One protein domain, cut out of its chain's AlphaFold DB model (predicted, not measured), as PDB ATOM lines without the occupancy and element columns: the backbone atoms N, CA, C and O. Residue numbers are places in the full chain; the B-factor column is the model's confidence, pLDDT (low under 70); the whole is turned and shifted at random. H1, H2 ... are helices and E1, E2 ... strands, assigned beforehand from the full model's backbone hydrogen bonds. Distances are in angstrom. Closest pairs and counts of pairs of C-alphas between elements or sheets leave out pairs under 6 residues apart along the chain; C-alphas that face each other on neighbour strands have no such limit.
ATOM      1  N   TYR A  31     132.089 122.073 177.567       96.75
ATOM      2  CA  TYR A  31     132.402 122.758 178.831       96.75
ATOM      3  C   TYR A  31     131.153 123.127 179.655       96.75
ATOM      4  O   TYR A  31     130.080 123.373 179.110       96.75
ATOM      5  N   ASP A  32     131.301 123.209 180.981       97.12
ATOM      6  CA  ASP A  32     130.228 123.601 181.915       97.12
ATOM      7  C   ASP A  32     130.264 125.086 182.270       97.12
ATOM      8  O   ASP A  32     129.227 125.722 182.476       97.12
ATOM      9  N   VAL A  33     131.477 125.625 182.399       97.56
ATOM     10  CA  VAL A  33     131.718 127.008 182.800       97.56
ATOM     11  C   VAL A  33     132.832 127.605 181.948       97.56
ATOM     12  O   VAL A  33     133.847 126.959 181.680       97.56
ATOM     13  N   ALA A  34     132.635 128.845 181.515       97.69
ATOM     14  CA  ALA A  34     133.668 129.653 180.889       97.69
ATOM     15  C   ALA A  34     134.010 130.820 181.814       97.69
ATOM     16  O   ALA A  34     133.121 131.541 182.274       97.69
ATOM     17  N   VAL A  35     135.295 131.028 182.088       97.94
ATOM     18  CA  VAL A  35     135.769 132.087 182.986       97.94
ATOM     19  C   VAL A  35     136.900 132.876 182.349       97.94
ATOM     20  O   VAL A  35     137.768 132.318 181.686       97.94
ATOM     21  N   ARG A  36     136.942 134.184 182.594       97.88
ATOM     22  CA  ARG A  36     138.170 134.964 182.444       97.88
ATOM     23  C   ARG A  36     138.951 134.832 183.746       97.88
ATOM     24  O   ARG A  36     138.463 135.253 184.795       97.88
ATOM     25  N   ALA A  37     140.148 134.264 183.685       97.88
ATOM     26  CA  ALA A  37     140.958 134.009 184.870       97.88
ATOM     27  C   ALA A  37     142.449 134.234 184.611       97.88
ATOM     28  O   ALA A  37     142.920 134.171 183.468       97.88
ATOM     29  N   LYS A  38     143.170 134.499 185.701       97.06
ATOM     30  CA  LYS A  38     144.626 134.563 185.733       97.06
ATOM     31  C   LYS A  38     145.188 133.212 186.173       97.06
ATOM     32  O   LYS A  38     144.815 132.751 187.246       97.06
ATOM     33  N   LEU A  39     146.107 132.634 185.410       96.69
ATOM     34  CA  LEU A  39     146.952 131.536 185.866       96.69
ATOM     35  C   LEU A  39     147.931 132.072 186.918       96.69
ATOM     36  O   LEU A  39     148.739 132.961 186.621       96.69
ATOM     37  N   ILE A  40     147.798 131.589 188.151       96.31
ATOM     38  CA  ILE A  40     148.619 132.012 189.292       96.31
ATOM     39  C   ILE A  40     149.628 130.950 189.717       96.31
ATOM     40  O   ILE A  40     150.657 131.326 190.268       96.31
ATOM     41  N   ASP A  41     149.364 129.679 189.419       96.62
ATOM     42  CA  ASP A  41     150.312 128.586 189.613       96.62
ATOM     43  C   ASP A  41     150.042 127.470 188.596       96.62
ATOM     44  O   ASP A  41     148.907 127.299 188.137       96.62
ATOM     45  N   GLN A  42     151.074 126.719 188.234       96.69
ATOM     46  CA  GLN A  42     150.965 125.501 187.452       96.69
ATOM     47  C   GLN A  42     152.006 124.482 187.903       96.69
ATOM     48  O   GLN A  42     153.207 124.750 187.897       96.69
ATOM     49  N   VAL A  43     151.523 123.299 188.256       97.12
ATOM     50  CA  VAL A  43     152.317 122.232 188.859       97.12
ATOM     51  C   VAL A  43     152.156 120.985 187.993       97.12
ATOM     52  O   VAL A  43     151.031 120.495 187.856       97.12
ATOM     53  N   PRO A  44     153.223 120.456 187.378       96.38
ATOM     54  CA  PRO A  44     153.134 119.166 186.715       96.38
ATOM     55  C   PRO A  44     152.922 118.067 187.759       96.38
ATOM     56  O   PRO A  44     153.497 118.105 188.846       96.38
ATOM     57  N   SER A  45     152.111 117.062 187.426       96.00
ATOM     58  CA  SER A  45     152.166 115.798 188.171       96.00
ATOM     59  C   SER A  45     153.523 115.122 187.967       96.00
ATOM     60  O   SER A  45     154.197 115.408 186.975       96.00
ATOM     61  N   ILE A  46     153.922 114.221 188.871       95.00
ATOM     62  CA  ILE A  46     155.179 113.474 188.729       95.00
ATOM     63  C   ILE A  46     155.196 112.748 187.390       95.00
ATOM     64  O   ILE A  46     154.339 111.912 187.101       95.00
ATOM     65  N   MET A  47     156.163 113.124 186.564       90.69
ATOM     66  CA  MET A  47     156.415 112.488 185.287       90.69
ATOM     67  C   MET A  47     157.052 111.117 185.535       90.69
ATOM     68  O   MET A  47     157.986 111.039 186.333       90.69
ATOM     69  N   PRO A  48     156.559 110.034 184.912       85.75
ATOM     70  CA  PRO A  48     157.155 108.723 185.032       85.75
ATOM     71  C   PRO A  48     158.550 108.780 184.435       85.75
ATOM     72  O   PRO A  48     158.771 109.415 183.402       85.75
ATOM     73  N   GLU A  49     159.472 108.091 185.087       84.38
ATOM     74  CA  GLU A  49     160.788 107.856 184.525       84.38
ATOM     75  C   GLU A  49     160.633 107.029 183.244       84.38
ATOM     76  O   GLU A  49     159.962 105.991 183.225       84.38
ATOM     77  N   CYS A  50     161.208 107.528 182.155       84.19
ATOM     78  CA  CYS A  50     161.366 106.794 180.911       84.19
ATOM     79  C   CYS A  50     162.719 107.169 180.300       84.19
ATOM     80  O   CYS A  50     163.050 108.351 180.201       84.19
ATOM     81  N   ASP A  51     163.501 106.167 179.909       82.12
ATOM     82  CA  ASP A  51     164.884 106.388 179.473       82.12
ATOM     83  C   ASP A  51     164.977 106.932 178.035       82.12
ATOM     84  O   ASP A  51     165.914 107.657 177.705       82.12
ATOM     85  N   ASP A  52     163.998 106.623 177.176       85.94
ATOM     86  CA  ASP A  52     164.025 106.934 175.740       85.94
ATOM     87  C   ASP A  52     162.707 107.505 175.179       85.94
ATOM     88  O   ASP A  52     162.535 107.605 173.960       85.94
ATOM     89  N   CYS A  53     161.768 107.923 176.037       86.19
ATOM     90  CA  CYS A  53     160.461 108.392 175.581       86.19
ATOM     91  C   CYS A  53     160.373 109.922 175.430       86.19
ATOM     92  O   CYS A  53     160.821 110.699 176.273       86.19
ATOM     93  N   ILE A  54     159.738 110.376 174.343       84.88
ATOM     94  CA  ILE A  54     159.430 111.796 174.124       84.88
ATOM     95  C   ILE A  54     158.053 112.098 174.718       84.88
ATOM     96  O   ILE A  54     157.016 111.712 174.173       84.88
ATOM     97  N   ILE A  55     158.027 112.847 175.820       87.25
ATOM     98  CA  ILE A  55     156.781 113.214 176.502       87.25
ATOM     99  C   ILE A  55     156.192 114.476 175.866       87.25
ATOM    100  O   ILE A  55     156.471 115.610 176.253       87.25
ATOM    101  N   MET A  56     155.329 114.267 174.871       90.25
ATOM    102  CA  MET A  56     154.659 115.351 174.137       90.25
ATOM    103  C   MET A  56     153.502 115.994 174.908       90.25
ATOM    104  O   MET A  56     153.067 117.095 174.581       90.25
ATOM    105  N   SER A  57     152.988 115.333 175.940       91.50
ATOM    106  CA  SER A  57     151.960 115.899 176.804       91.50
ATOM    107  C   SER A  57     151.948 115.204 178.148       91.50
ATOM    108  O   SER A  57     152.004 113.978 178.208       91.50
ATOM    109  N   TRP A  58     151.802 115.986 179.206       93.94
ATOM    110  CA  TRP A  58     151.725 115.490 180.567       93.94
ATOM    111  C   TRP A  58     150.546 116.138 181.301       93.94
ATOM    112  O   TRP A  58     150.078 117.184 180.843       93.94
ATOM    113  N   PRO A  59     150.021 115.554 182.390       95.75
ATOM    114  CA  PRO A  59     149.003 116.205 183.204       95.75
ATOM    115  C   PRO A  59     149.558 117.212 184.222       95.75
ATOM    116  O   PRO A  59     150.583 116.982 184.870       95.75
ATOM    117  N   TRP A  60     148.832 118.314 184.391       97.31
ATOM    118  CA  TRP A  60     149.197 119.461 185.219       97.31
ATOM    119  C   TRP A  60     148.011 119.941 186.047       97.31
ATOM    120  O   TRP A  60     146.867 119.904 185.589       97.31
ATOM    121  N   PHE A  61     148.306 120.469 187.228       97.75
ATOM    122  CA  PHE A  61     147.404 121.267 188.044       97.75
ATOM    123  C   PHE A  61     147.602 122.735 187.692       97.75
ATOM    124  O   PHE A  61     148.730 123.213 187.704       97.75
ATOM    125  N   LEU A  62     146.525 123.448 187.380       97.31
ATOM    126  CA  LEU A  62     146.527 124.879 187.105       97.31
ATOM    127  C   LEU A  62     145.685 125.589 188.155       97.31
ATOM    128  O   LEU A  62     144.476 125.363 188.225       97.31
ATOM    129  N   ASP A  63     146.293 126.497 188.905       97.38
ATOM    130  CA  ASP A  63     145.556 127.360 189.815       97.38
ATOM    131  C   ASP A  63     145.161 128.641 189.090       97.38
ATOM    132  O   ASP A  63     145.990 129.409 188.587       97.38
ATOM    133  N   LEU A  64     143.856 128.872 189.027       97.75
ATOM    134  CA  LEU A  64     143.243 129.959 188.290       97.75
ATOM    135  C   LEU A  64     142.559 130.911 189.266       97.75
ATOM    136  O   LEU A  64     141.591 130.550 189.934       97.75
ATOM    137  N   LYS A  65     143.012 132.164 189.292       97.88
ATOM    138  CA  LYS A  65     142.309 133.260 189.963       97.88
ATOM    139  C   LYS A  65     141.240 133.817 189.030       97.88
ATOM    140  O   LYS A  65     141.549 134.502 188.049       97.88
ATOM    141  N   VAL A  66     139.984 133.523 189.329       98.25
ATOM    142  CA  VAL A  66     138.820 133.908 188.530       98.25
ATOM    143  C   VAL A  66     138.590 135.412 188.655       98.25
ATOM    144  O   VAL A  66     138.381 135.941 189.744       98.25
ATOM    145  N   ALA A  67     138.625 136.108 187.521       97.75
ATOM    146  CA  ALA A  67     138.306 137.531 187.443       97.75
ATOM    147  C   ALA A  67     136.828 137.753 187.101       97.75
ATOM    148  O   ALA A  67     136.200 138.671 187.622       97.75
ATOM    149  N   LYS A  68     136.275 136.927 186.205       97.69
ATOM    150  CA  LYS A  68     134.874 137.008 185.782       97.69
ATOM    151  C   LYS A  68     134.382 135.650 185.293       97.69
ATOM    152  O   LYS A  68     135.060 135.012 184.490       97.69
ATOM    153  N   VAL A  69     133.185 135.249 185.711       98.25
ATOM    154  CA  VAL A  69     132.450 134.147 185.075       98.25
ATOM    155  C   VAL A  69     131.758 134.697 183.831       98.25
ATOM    156  O   VAL A  69     131.058 135.705 183.905       98.25
ATOM    157  N   LEU A  70     132.023 134.089 182.678       97.88
ATOM    158  CA  LEU A  70     131.450 134.483 181.389       97.88
ATOM    159  C   LEU A  70     130.186 133.678 181.097       97.88
ATOM    160  O   LEU A  70     129.184 134.245 180.678       97.88
ATOM    161  N   GLU A  71     130.229 132.373 181.372       97.56
ATOM    162  CA  GLU A  71     129.110 131.453 181.183       97.56
ATOM    163  C   GLU A  71     129.114 130.369 182.261       97.56
ATOM    164  O   GLU A  71     130.178 129.940 182.703       97.56
ATOM    165  N   GLY A  72     127.930 129.882 182.642       96.06
ATOM    166  CA  GLY A  72     127.769 128.866 183.688       96.06
ATOM    167  C   GLY A  72     127.729 129.466 185.099       96.06
ATOM    168  O   GLY A  72     127.538 130.669 185.267       96.06
ATOM    169  N   ARG A  73     127.877 128.617 186.124       96.06
ATOM    170  CA  ARG A  73     127.913 129.028 187.539       96.06
ATOM    171  C   ARG A  73     129.185 128.523 188.212       96.06
ATOM    172  O   ARG A  73     129.485 127.326 188.163       96.06
ATOM    173  N   LEU A  74     129.888 129.439 188.865       96.88
ATOM    174  CA  LEU A  74     131.053 129.171 189.693       96.88
ATOM    175  C   LEU A  74     131.152 130.252 190.770       96.88
ATOM    176  O   LEU A  74     131.270 131.427 190.437       96.88
ATOM    177  N   ASP A  75     131.138 129.840 192.035       95.06
ATOM    178  CA  ASP A  75     131.165 130.774 193.170       95.06
ATOM    179  C   ASP A  75     132.590 130.989 193.716       95.06
ATOM    180  O   ASP A  75     132.874 131.968 194.407       95.06
ATOM    181  N   ALA A  76     133.520 130.094 193.374       95.81
ATOM    182  CA  ALA A  76     134.900 130.146 193.831       95.81
ATOM    183  C   ALA A  76     135.716 131.237 193.110       95.81
ATOM    184  O   ALA A  76     135.714 131.341 191.883       95.81
ATOM    185  N   LYS A  77     136.476 132.023 193.887       96.94
ATOM    186  CA  LYS A  77     137.401 133.058 193.374       96.94
ATOM    187  C   LYS A  77     138.730 132.490 192.875       96.94
ATOM    188  O   LYS A  77     139.374 133.101 192.026       96.94
ATOM    189  N   THR A  78     139.127 131.340 193.403       97.56
ATOM    190  CA  THR A  78     140.290 130.575 192.959       97.56
ATOM    191  C   THR A  78     139.855 129.134 192.786       97.56
ATOM    192  O   THR A  78     139.110 128.617 193.616       97.56
ATOM    193  N   ILE A  79     140.300 128.505 191.706       97.25
ATOM    194  CA  ILE A  79     140.037 127.097 191.423       97.25
ATOM    195  C   ILE A  79     141.316 126.417 190.963       97.25
ATOM    196  O   ILE A  79     142.147 127.052 190.316       97.25
ATOM    197  N   THR A  80     141.413 125.119 191.220       97.25
ATOM    198  CA  THR A  80     142.403 124.250 190.588       97.25
ATOM    199  C   THR A  80     141.725 123.487 189.454       97.25
ATOM    200  O   THR A  80     140.656 122.895 189.628       97.25
ATOM    201  N   ALA A  81     142.325 123.527 188.269       97.69
ATOM    202  CA  ALA A  81     141.873 122.803 187.090       97.69
ATOM    203  C   ALA A  81     142.987 121.892 186.571       97.69
ATOM    204  O   ALA A  81     144.160 122.246 186.607       97.69
ATOM    205  N   LEU A  82     142.619 120.725 186.056       97.88
ATOM    206  CA  LEU A  82     143.545 119.803 185.421       97.88
ATOM    207  C   LEU A  82     143.698 120.155 183.947       97.88
ATOM    208  O   LEU A  82     142.703 120.328 183.241       97.88
ATOM    209  N   ASN A  83     144.930 120.200 183.463       96.31
ATOM    210  CA  ASN A  83     145.229 120.377 182.049       96.31
ATOM    211  C   ASN A  83     146.194 119.299 181.562       96.31
ATOM    212  O   ASN A  83     146.981 118.771 182.341       96.31
ATOM    213  N   VAL A  84     146.154 118.998 180.266       94.69
ATOM    214  CA  VAL A  84     147.153 118.157 179.603       94.69
ATOM    215  C   VAL A  84     147.957 119.041 178.654       94.69
ATOM    216  O   VAL A  84     147.423 119.544 177.660       94.69
ATOM    217  N   GLN A  85     149.232 119.260 178.978       93.00
ATOM    218  CA  GLN A  85     150.125 120.184 178.272       93.00
ATOM    219  C   GLN A  85     151.567 119.663 178.228       93.00
ATOM    220  O   GLN A  85     151.979 118.864 179.064       93.00
ATOM    221  N   HIS A  86     152.329 120.110 177.229       91.44
ATOM    222  CA  HIS A  86     153.734 119.731 177.041       91.44
ATOM    223  C   HIS A  86     154.688 120.527 177.942       91.44
ATOM    224  O   HIS A  86     155.653 119.991 178.468       91.44
ATOM    225  N   THR A  87     154.414 121.821 178.116       91.38
ATOM    226  CA  THR A  87     155.284 122.762 178.827       91.38
ATOM    227  C   THR A  87     154.456 123.772 179.615       91.38
ATOM    228  O   THR A  87     153.230 123.838 179.477       91.38
ATOM    229  N   TYR A  88     155.144 124.572 180.423       91.69
ATOM    230  CA  TYR A  88     154.593 125.696 181.162       91.69
ATOM    231  C   TYR A  88     153.874 126.677 180.224       91.69
ATOM    232  O   TYR A  88     154.444 127.182 179.254       91.69
ATOM    233  N   LEU A  89     152.625 127.017 180.546       91.31
ATOM    234  CA  LEU A  89     151.915 128.100 179.873       91.31
ATOM    235  C   LEU A  89     152.563 129.441 180.232       91.31
ATOM    236  O   LEU A  89     152.730 129.759 181.410       91.31
ATOM    237  N   GLN A  90     152.909 130.236 179.217       85.94
ATOM    238  CA  GLN A  90     153.482 131.571 179.427       85.94
ATOM    239  C   GLN A  90     152.418 132.657 179.605       85.94
ATOM    240  O   GLN A  90     152.623 133.618 180.349       85.94
ATOM    241  N   SER A  91     151.263 132.513 178.947       83.06
ATOM    242  CA  SER A  91     150.174 133.473 179.108       83.06
ATOM    243  C   SER A  91     149.546 133.333 180.488       83.06
ATOM    244  O   SER A  91     148.997 132.290 180.841       83.06
ATOM    245  N   ARG A  92     149.588 134.421 181.259       81.94
ATOM    246  CA  ARG A  92     149.002 134.461 182.600       81.94
ATOM    247  C   ARG A  92     147.515 134.774 182.596       81.94
ATOM    248  O   ARG A  92     146.893 134.577 183.624       81.94
ATOM    249  N   TYR A  93     146.934 135.280 181.510       88.50
ATOM    250  CA  TYR A  93     145.522 135.672 181.467       88.50
ATOM    251  C   TYR A  93     144.841 135.078 180.242       88.50
ATOM    252  O   TYR A  93     145.366 135.138 179.133       88.50
ATOM    253  N   GLY A  94     143.640 134.541 180.434       93.12
ATOM    254  CA  GLY A  94     142.904 133.917 179.346       93.12
ATOM    255  C   GLY A  94     141.443 133.665 179.673       93.12
ATOM    256  O   GLY A  94     140.983 133.881 180.799       93.12
ATOM    257  N   VAL A  95     140.719 133.219 178.647       95.44
ATOM    258  CA  VAL A  95     139.402 132.607 178.802       95.44
ATOM    259  C   VAL A  95     139.600 131.103 178.917       95.44
ATOM    260  O   VAL A  95     140.134 130.474 178.008       95.44
ATOM    261  N   TRP A  96     139.150 130.544 180.030       95.88
ATOM    262  CA  TRP A  96     139.256 129.131 180.352       95.88
ATOM    263  C   TRP A  96     137.880 128.502 180.250       95.88
ATOM    264  O   TRP A  96     136.933 128.975 180.880       95.88
ATOM    265  N   ARG A  97     137.777 127.440 179.456       97.19
ATOM    266  CA  ARG A  97     136.578 126.610 179.359       97.19
ATOM    267  C   ARG A  97     136.820 125.358 180.170       97.19
ATOM    268  O   ARG A  97     137.815 124.671 179.961       97.19
ATOM    269  N   LEU A  98     135.949 125.114 181.133       97.44
ATOM    270  CA  LEU A  98     136.167 124.121 182.167       97.44
ATOM    271  C   LEU A  98     134.994 123.153 182.197       97.44
ATOM    272  O   LEU A  98     133.830 123.562 182.195       97.44
ATOM    273  N   ARG A  99     135.316 121.867 182.258       97.38
ATOM    274  CA  ARG A  99     134.368 120.771 182.433       97.38
ATOM    275  C   ARG A  99     134.534 120.221 183.841       97.38
ATOM    276  O   ARG A  99     135.650 119.866 184.219       97.38
ATOM    277  N   ARG A 100     133.460 120.155 184.626       96.31
ATOM    278  CA  ARG A 100     133.470 119.487 185.931       96.31
ATOM    279  C   ARG A 100     133.813 118.024 185.717       96.31
ATOM    280  O   ARG A 100     133.258 117.388 184.824       96.31
ATOM    281  N   ASN A 101     134.729 117.498 186.513       95.50
ATOM    282  CA  ASN A 101     135.111 116.095 186.444       95.50
ATOM    283  C   ASN A 101     134.459 115.291 187.577       95.50
ATOM    284  O   ASN A 101     133.956 115.843 188.556       95.50
ATOM    285  N   ALA A 102     134.469 113.968 187.438       94.69
ATOM    286  CA  ALA A 102     133.863 113.046 188.398       94.69
ATOM    287  C   ALA A 102     134.529 113.057 189.792       94.69
ATOM    288  O   ALA A 102     133.978 112.483 190.724       94.69
ATOM    289  N   ALA A 103     135.687 113.710 189.946       92.81
ATOM    290  CA  ALA A 103     136.376 113.886 191.225       92.81
ATOM    291  C   ALA A 103     136.013 115.210 191.932       92.81
ATOM    292  O   ALA A 103     136.635 115.562 192.928       92.81
ATOM    293  N   GLY A 104     135.037 115.970 191.418       91.56
ATOM    294  CA  GLY A 104     134.586 117.237 192.010       91.56
ATOM    295  C   GLY A 104     135.402 118.471 191.604       91.56
ATOM    296  O   GLY A 104     135.046 119.583 191.990       91.56
ATOM    297  N   GLY A 105     136.455 118.302 190.799       94.06
ATOM    298  CA  GLY A 105     137.277 119.387 190.259       94.06
ATOM    299  C   GLY A 105     136.904 119.771 188.825       94.06
ATOM    300  O   GLY A 105     135.812 119.477 188.333       94.06
ATOM    301  N   PHE A 106     137.845 120.406 188.123       97.56
ATOM    302  CA  PHE A 106     137.688 120.795 186.720       97.56
ATOM    303  C   PHE A 106     138.772 120.192 185.831       97.56
ATOM    304  O   PHE A 106     139.922 120.075 186.238       97.56
ATOM    305  N   ASN A 107     138.412 119.879 184.590       97.62
ATOM    306  CA  ASN A 107     139.323 119.650 183.477       97.62
ATOM    307  C   ASN A 107     139.256 120.864 182.534       97.62
ATOM    308  O   ASN A 107     138.165 121.365 182.244       97.62
ATOM    309  N   VAL A 108     140.400 121.325 182.031       96.38
ATOM    310  CA  VAL A 108     140.467 122.352 180.987       96.38
ATOM    311  C   VAL A 108     140.073 121.734 179.651       96.38
ATOM    312  O   VAL A 108     140.693 120.786 179.179       96.38
ATOM    313  N   VAL A 109     139.049 122.300 179.023       94.81
ATOM    314  CA  VAL A 109     138.561 121.867 177.717       94.81
ATOM    315  C   VAL A 109     139.361 122.594 176.648       94.81
ATOM    316  O   VAL A 109     139.262 123.815 176.503       94.81
ATOM    317  N   ARG A 110     140.179 121.840 175.913       85.25
ATOM    318  CA  ARG A 110     140.976 122.382 174.813       85.25
ATOM    319  C   ARG A 110     140.091 122.643 173.598       85.25
ATOM    320  O   ARG A 110     139.148 121.903 173.328       85.25
ATOM    321  N   THR A 111     140.426 123.699 172.872       81.56
ATOM    322  CA  THR A 111     139.929 123.941 171.518       81.56
ATOM    323  C   THR A 111     140.304 122.756 170.625       81.56
ATOM    324  O   THR A 111     141.393 122.196 170.790       81.56
ATOM    325  N   GLY A 112     139.417 122.365 169.707       68.06
ATOM    326  CA  GLY A 112     139.703 121.289 168.753       68.06
ATOM    327  C   GLY A 112     140.896 121.620 167.847       68.06
ATOM    328  O   GLY A 112     141.321 122.773 167.763       68.06
ATOM    329  N   ALA A 113     141.430 120.618 167.140       68.56
ATOM    330  CA  ALA A 113     142.558 120.798 166.217       68.56
ATOM    331  C   ALA A 113     142.267 121.823 165.099       68.56
ATOM    332  O   ALA A 113     143.177 122.505 164.639       68.56
ATOM    333  N   SER A 114     140.995 121.973 164.717       73.94
ATOM    334  CA  SER A 114     140.491 122.965 163.757       73.94
ATOM    335  C   SER A 114     140.349 124.383 164.330       73.94
ATOM    336  O   SER A 114     139.959 125.298 163.610       73.94
ATOM    337  N   GLY A 115     140.632 124.594 165.620       77.69
ATOM    338  CA  GLY A 115     140.422 125.881 166.290       77.69
ATOM    339  C   GLY A 115     138.965 126.155 166.681       77.69
ATOM    340  O   GLY A 115     138.664 127.226 167.209       77.69
ATOM    341  N   GLU A 116     138.069 125.187 166.488       82.75
ATOM    342  CA  GLU A 116     136.673 125.293 166.903       82.75
ATOM    343  C   GLU A 116     136.534 125.336 168.426       82.75
ATOM    344  O   GLU A 116     137.086 124.511 169.167       82.75
ATOM    345  N   LEU A 117     135.771 126.321 168.899       86.56
ATOM    346  CA  LEU A 117     135.459 126.459 170.313       86.56
ATOM    347  C   LEU A 117     134.550 125.303 170.753       86.56
ATOM    348  O   LEU A 117     133.544 125.050 170.091       86.56
ATOM    349  N   PRO A 118     134.850 124.634 171.882       90.25
ATOM    350  CA  PRO A 118     134.002 123.559 172.375       90.25
ATOM    351  C   PRO A 118     132.616 124.106 172.714       90.25
ATOM    352  O   PRO A 118     132.486 125.263 173.123       90.25
ATOM    353  N   LEU A 119     131.588 123.273 172.570       92.81
ATOM    354  CA  LEU A 119     130.207 123.633 172.885       92.81
ATOM    355  C   LEU A 119     129.942 123.564 174.391       92.81
ATOM    356  O   LEU A 119     130.662 122.910 175.150       92.81
ATOM    357  N   LYS A 120     128.878 124.227 174.839       94.88
ATOM    358  CA  LYS A 120     128.416 124.101 176.221       94.88
ATOM    359  C   LYS A 120     127.773 122.731 176.430       94.88
ATOM    360  O   LYS A 120     127.003 122.275 175.590       94.88
ATOM    361  N   CYS A 121     128.078 122.083 177.548       95.06
ATOM    362  CA  CYS A 121     127.514 120.778 177.863       95.06
ATOM    363  C   CYS A 121     126.010 120.857 178.123       95.06
ATOM    364  O   CYS A 121     125.512 121.822 178.712       95.06
ATOM    365  N   THR A 122     125.298 119.796 177.748       92.94
ATOM    366  CA  THR A 122     123.915 119.612 178.186       92.94
ATOM    367  C   THR A 122     123.894 119.059 179.618       92.94
ATOM    368  O   THR A 122     124.826 118.352 180.018       92.94
ATOM    369  N   PRO A 123     122.841 119.333 180.411       87.69
ATOM    370  CA  PRO A 123     122.745 118.833 181.787       87.69
ATOM    371  C   PRO A 123     122.776 117.303 181.917       87.69
ATOM    372  O   PRO A 123     123.120 116.795 182.978       87.69
ATOM    373  N   ALA A 124     122.426 116.572 180.854       88.25
ATOM    374  CA  ALA A 124     122.394 115.111 180.843       88.25
ATOM    375  C   ALA A 124     123.783 114.464 180.678       88.25
ATOM    376  O   ALA A 124     123.937 113.269 180.920       88.25
ATOM    377  N   MET A 125     124.803 115.222 180.259       91.19
ATOM    378  CA  MET A 125     126.134 114.662 180.023       91.19
ATOM    379  C   MET A 125     126.850 114.372 181.341       91.19
ATOM    380  O   MET A 125     127.151 115.292 182.108       91.19
ATOM    381  N   ALA A 126     127.226 113.110 181.548       92.75
ATOM    382  CA  ALA A 126     127.995 112.691 182.712       92.75
ATOM    383  C   ALA A 126     129.356 113.422 182.800       92.75
ATOM    384  O   ALA A 126     130.013 113.646 181.771       92.75
ATOM    385  N   PRO A 127     129.811 113.807 184.008       93.56
ATOM    386  CA  PRO A 127     131.148 114.354 184.204       93.56
ATOM    387  C   PRO A 127     132.221 113.364 183.725       93.56
ATOM    388  O   PRO A 127     132.186 112.193 184.115       93.56
ATOM    389  N   PRO A 128     133.197 113.789 182.902       94.00
ATOM    390  CA  PRO A 128     134.298 112.923 182.523       94.00
ATOM    391  C   PRO A 128     135.179 112.601 183.730       94.00
ATOM    392  O   PRO A 128     135.196 113.297 184.750       94.00
ATOM    393  N   LYS A 129     135.992 111.561 183.576       94.31
ATOM    394  CA  LYS A 129     137.059 111.259 184.532       94.31
ATOM    395  C   LYS A 129     138.079 112.418 184.573       94.31
ATOM    396  O   LYS A 129     138.289 113.079 183.551       94.31
ATOM    397  N   PRO A 130     138.735 112.671 185.718       95.12
ATOM    398  CA  PRO A 130     139.851 113.612 185.768       95.12
ATOM    399  C   PRO A 130     140.984 113.167 184.826       95.12
ATOM    400  O   PRO A 130     141.147 111.968 184.557       95.12
ATOM    401  N   TYR A 131     141.762 114.135 184.328       93.81
ATOM    402  CA  TYR A 131     142.948 113.866 183.500       93.81
ATOM    403  C   TYR A 131     144.076 113.168 184.264       93.81
ATOM    404  O   TYR A 131     144.932 112.542 183.650       93.81
ATOM    405  N   ILE A 132     144.043 113.241 185.592       93.25
ATOM    406  CA  ILE A 132     144.991 112.594 186.494       93.25
ATOM    407  C   ILE A 132     144.232 111.573 187.324       93.25
ATOM    408  O   ILE A 132     143.132 111.859 187.800       93.25
ATOM    409  N   ARG A 133     144.802 110.378 187.485       89.44
ATOM    410  CA  ARG A 133     144.241 109.323 188.332       89.44
ATOM    411  C   ARG A 133     145.356 108.641 189.097       89.44
ATOM    412  O   ARG A 133     146.413 108.376 188.536       89.44
ATOM    413  N   SER A 134     145.059 108.301 190.337       90.50
ATOM    414  CA  SER A 134     145.849 107.390 191.147       90.50
ATOM    415  C   SER A 134     144.909 106.382 191.813       90.50
ATOM    416  O   SER A 134     143.709 106.642 191.940       90.50
ATOM    417  N   LYS A 135     145.434 105.203 192.160       90.88
ATOM    418  CA  LYS A 135     144.692 104.177 192.907       90.88
ATOM    419  C   LYS A 135     144.753 104.419 194.415       90.88
ATOM    420  O   LYS A 135     143.839 104.014 195.121       90.88
ATOM    421  N   ASP A 136     145.824 105.050 194.880       95.19
ATOM    422  CA  ASP A 136     146.213 105.168 196.286       95.19
ATOM    423  C   ASP A 136     146.316 106.622 196.769       95.19
ATOM    424  O   ASP A 136     146.444 106.851 197.967       95.19
ATOM    425  N   LYS A 137     146.228 107.604 195.861       93.88
ATOM    426  CA  LYS A 137     146.433 109.026 196.172       93.88
ATOM    427  C   LYS A 137     145.275 109.901 195.715       93.88
ATOM    428  O   LYS A 137     144.660 109.660 194.670       93.88
ATOM    429  N   THR A 138     145.012 110.956 196.478       95.00
ATOM    430  CA  THR A 138     144.072 112.013 196.096       95.00
ATOM    431  C   THR A 138     144.696 112.965 195.068       95.00
ATOM    432  O   THR A 138     145.899 112.933 194.806       95.00
ATOM    433  N   LEU A 139     143.884 113.839 194.464       94.94
ATOM    434  CA  LEU A 139     144.406 114.885 193.575       94.94
ATOM    435  C   LEU A 139     145.328 115.864 194.317       94.94
ATOM    436  O   LEU A 139     146.309 116.319 193.735       94.94
ATOM    437  N   ASP A 140     145.040 116.149 195.587       95.38
ATOM    438  CA  ASP A 140     145.857 117.047 196.403       95.38
ATOM    439  C   ASP A 140     147.210 116.415 196.748       95.38
ATOM    440  O   ASP A 140     148.233 117.091 196.647       95.38
ATOM    441  N   ASP A 141     147.248 115.113 197.053       96.62
ATOM    442  CA  ASP A 141     148.505 114.381 197.273       96.62
ATOM    443  C   ASP A 141     149.406 114.455 196.036       96.62
ATOM    444  O   ASP A 141     150.575 114.827 196.121       96.62
ATOM    445  N   LEU A 142     148.837 114.192 194.856       96.56
ATOM    446  CA  LEU A 142     149.562 114.247 193.584       96.56
ATOM    447  C   LEU A 142     150.059 115.661 193.253       96.56
ATOM    448  O   LEU A 142     151.143 115.822 192.690       96.56
ATOM    449  N   ARG A 143     149.281 116.693 193.604       96.50
ATOM    450  CA  ARG A 143     149.700 118.094 193.462       96.50
ATOM    451  C   ARG A 143     150.860 118.413 194.400       96.50
ATOM    452  O   ARG A 143     151.817 119.050 193.971       96.50
ATOM    453  N   ASN A 144     150.788 117.979 195.656       97.06
ATOM    454  CA  ASN A 144     151.831 118.218 196.653       97.06
ATOM    455  C   ASN A 144     153.141 117.502 196.298       97.06
ATOM    456  O   ASN A 144     154.211 118.080 196.473       97.06
ATOM    457  N   GLU A 145     153.071 116.297 195.735       97.00
ATOM    458  CA  GLU A 145     154.243 115.598 195.194       97.00
ATOM    459  C   GLU A 145     154.885 116.377 194.046       97.00
ATOM    460  O   GLU A 145     156.090 116.632 194.068       97.00
ATOM    461  N   GLY A 146     154.073 116.824 193.083       96.38
ATOM    462  CA  GLY A 146     154.536 117.681 191.993       96.38
ATOM    463  C   GLY A 146     155.189 118.969 192.500       96.38
ATOM    464  O   GLY A 146     156.258 119.348 192.029       96.38
ATOM    465  N   LEU A 147     154.599 119.612 193.510       96.62
ATOM    466  CA  LEU A 147     155.175 120.798 194.148       96.62
ATOM    467  C   LEU A 147     156.508 120.505 194.834       96.62
ATOM    468  O   LEU A 147     157.437 121.298 194.702       96.62
ATOM    469  N   GLY A 148     156.615 119.383 195.546       96.69
ATOM    470  CA  GLY A 148     157.854 118.973 196.204       96.69
ATOM    471  C   GLY A 148     158.995 118.732 195.216       96.69
ATOM    472  O   GLY A 148     160.141 119.050 195.523       96.69
ATOM    473  N   TYR A 149     158.683 118.213 194.024       95.81
ATOM    474  CA  TYR A 149     159.679 117.883 193.006       95.81
ATOM    475  C   TYR A 149     160.020 119.060 192.073       95.81
ATOM    476  O   TYR A 149     161.192 119.339 191.827       95.81
ATOM    477  N   TYR A 150     159.012 119.762 191.544       94.19
ATOM    478  CA  TYR A 150     159.187 120.805 190.519       94.19
ATOM    479  C   TYR A 150     159.140 122.240 191.072       94.19
ATOM    480  O   TYR A 150     159.652 123.160 190.429       94.19
ATOM    481  N   GLY A 151     158.535 122.448 192.244       93.75
ATOM    482  CA  GLY A 151     158.269 123.772 192.808       93.75
ATOM    483  C   GLY A 151     157.105 124.515 192.137       93.75
ATOM    484  O   GLY A 151     156.317 123.946 191.384       93.75
TER     485      GLY A 151
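AT A GLANCE: This is residues 31 to 151 of the 156 residues of an uncharacterized protein of Novosphingobium sp. SCN 63-17 (UniProt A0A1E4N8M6). Five strands close into a small barrel, with H1 packed outside on E1 and E2; residues 49 to 54 stick out. Round the ring run E1 E2 E3 E5 E4, mixed, with E3 and E5 parallel. The 121 printed residues, under half in named elements, hold E1 to E5, then H1: mixed class, compact, radius of gyration of the C-alphas 14.6 A, spans 42 by 31 by 26 A.

HOW THE PARTS SIT: E1, residues 33 to 44, E2, 58 to 71, and E3, 78 to 85, form a meander of successive antiparallel neighbours; N 38 and O 65 are 2.9 A apart, N 62 and O 81 2.8 A. E4, 93 to 100, completes a Greek key, its fourth strand antiparallel to E1; N 96 and O 35 are 2.8 A apart. E5, 106 to 108, is the parallel neighbour of E3, with N 108 and O 82 within hydrogen-bond range at 2.8 A, and the antiparallel neighbour of E4, with N 107 and O 99 within hydrogen-bond range at 2.8 A; E4 and E5 form a hairpin. H1, 139 to 150, is on the barrel at height 8.4 A over the sheet; its closest C-alphas to E1 are Gly 146 and Pro 44, 5.7 A. In H1 every O i to N i+4 pair is within hydrogen-bond range.

IN THESE COORDINATES: E1, 23.1 A, begins at C-alpha 33 (131.718, 127.008, 182.800). E2 measures 27.7 A. H1, 16.2 A, ends at C-alpha 150 (159.187, 120.805, 190.519).

THE WHOLE: The printed part has no cut. Links E1 to E2 and E5 to H1 are long. Residues 112 to 113 have pLDDT under 70.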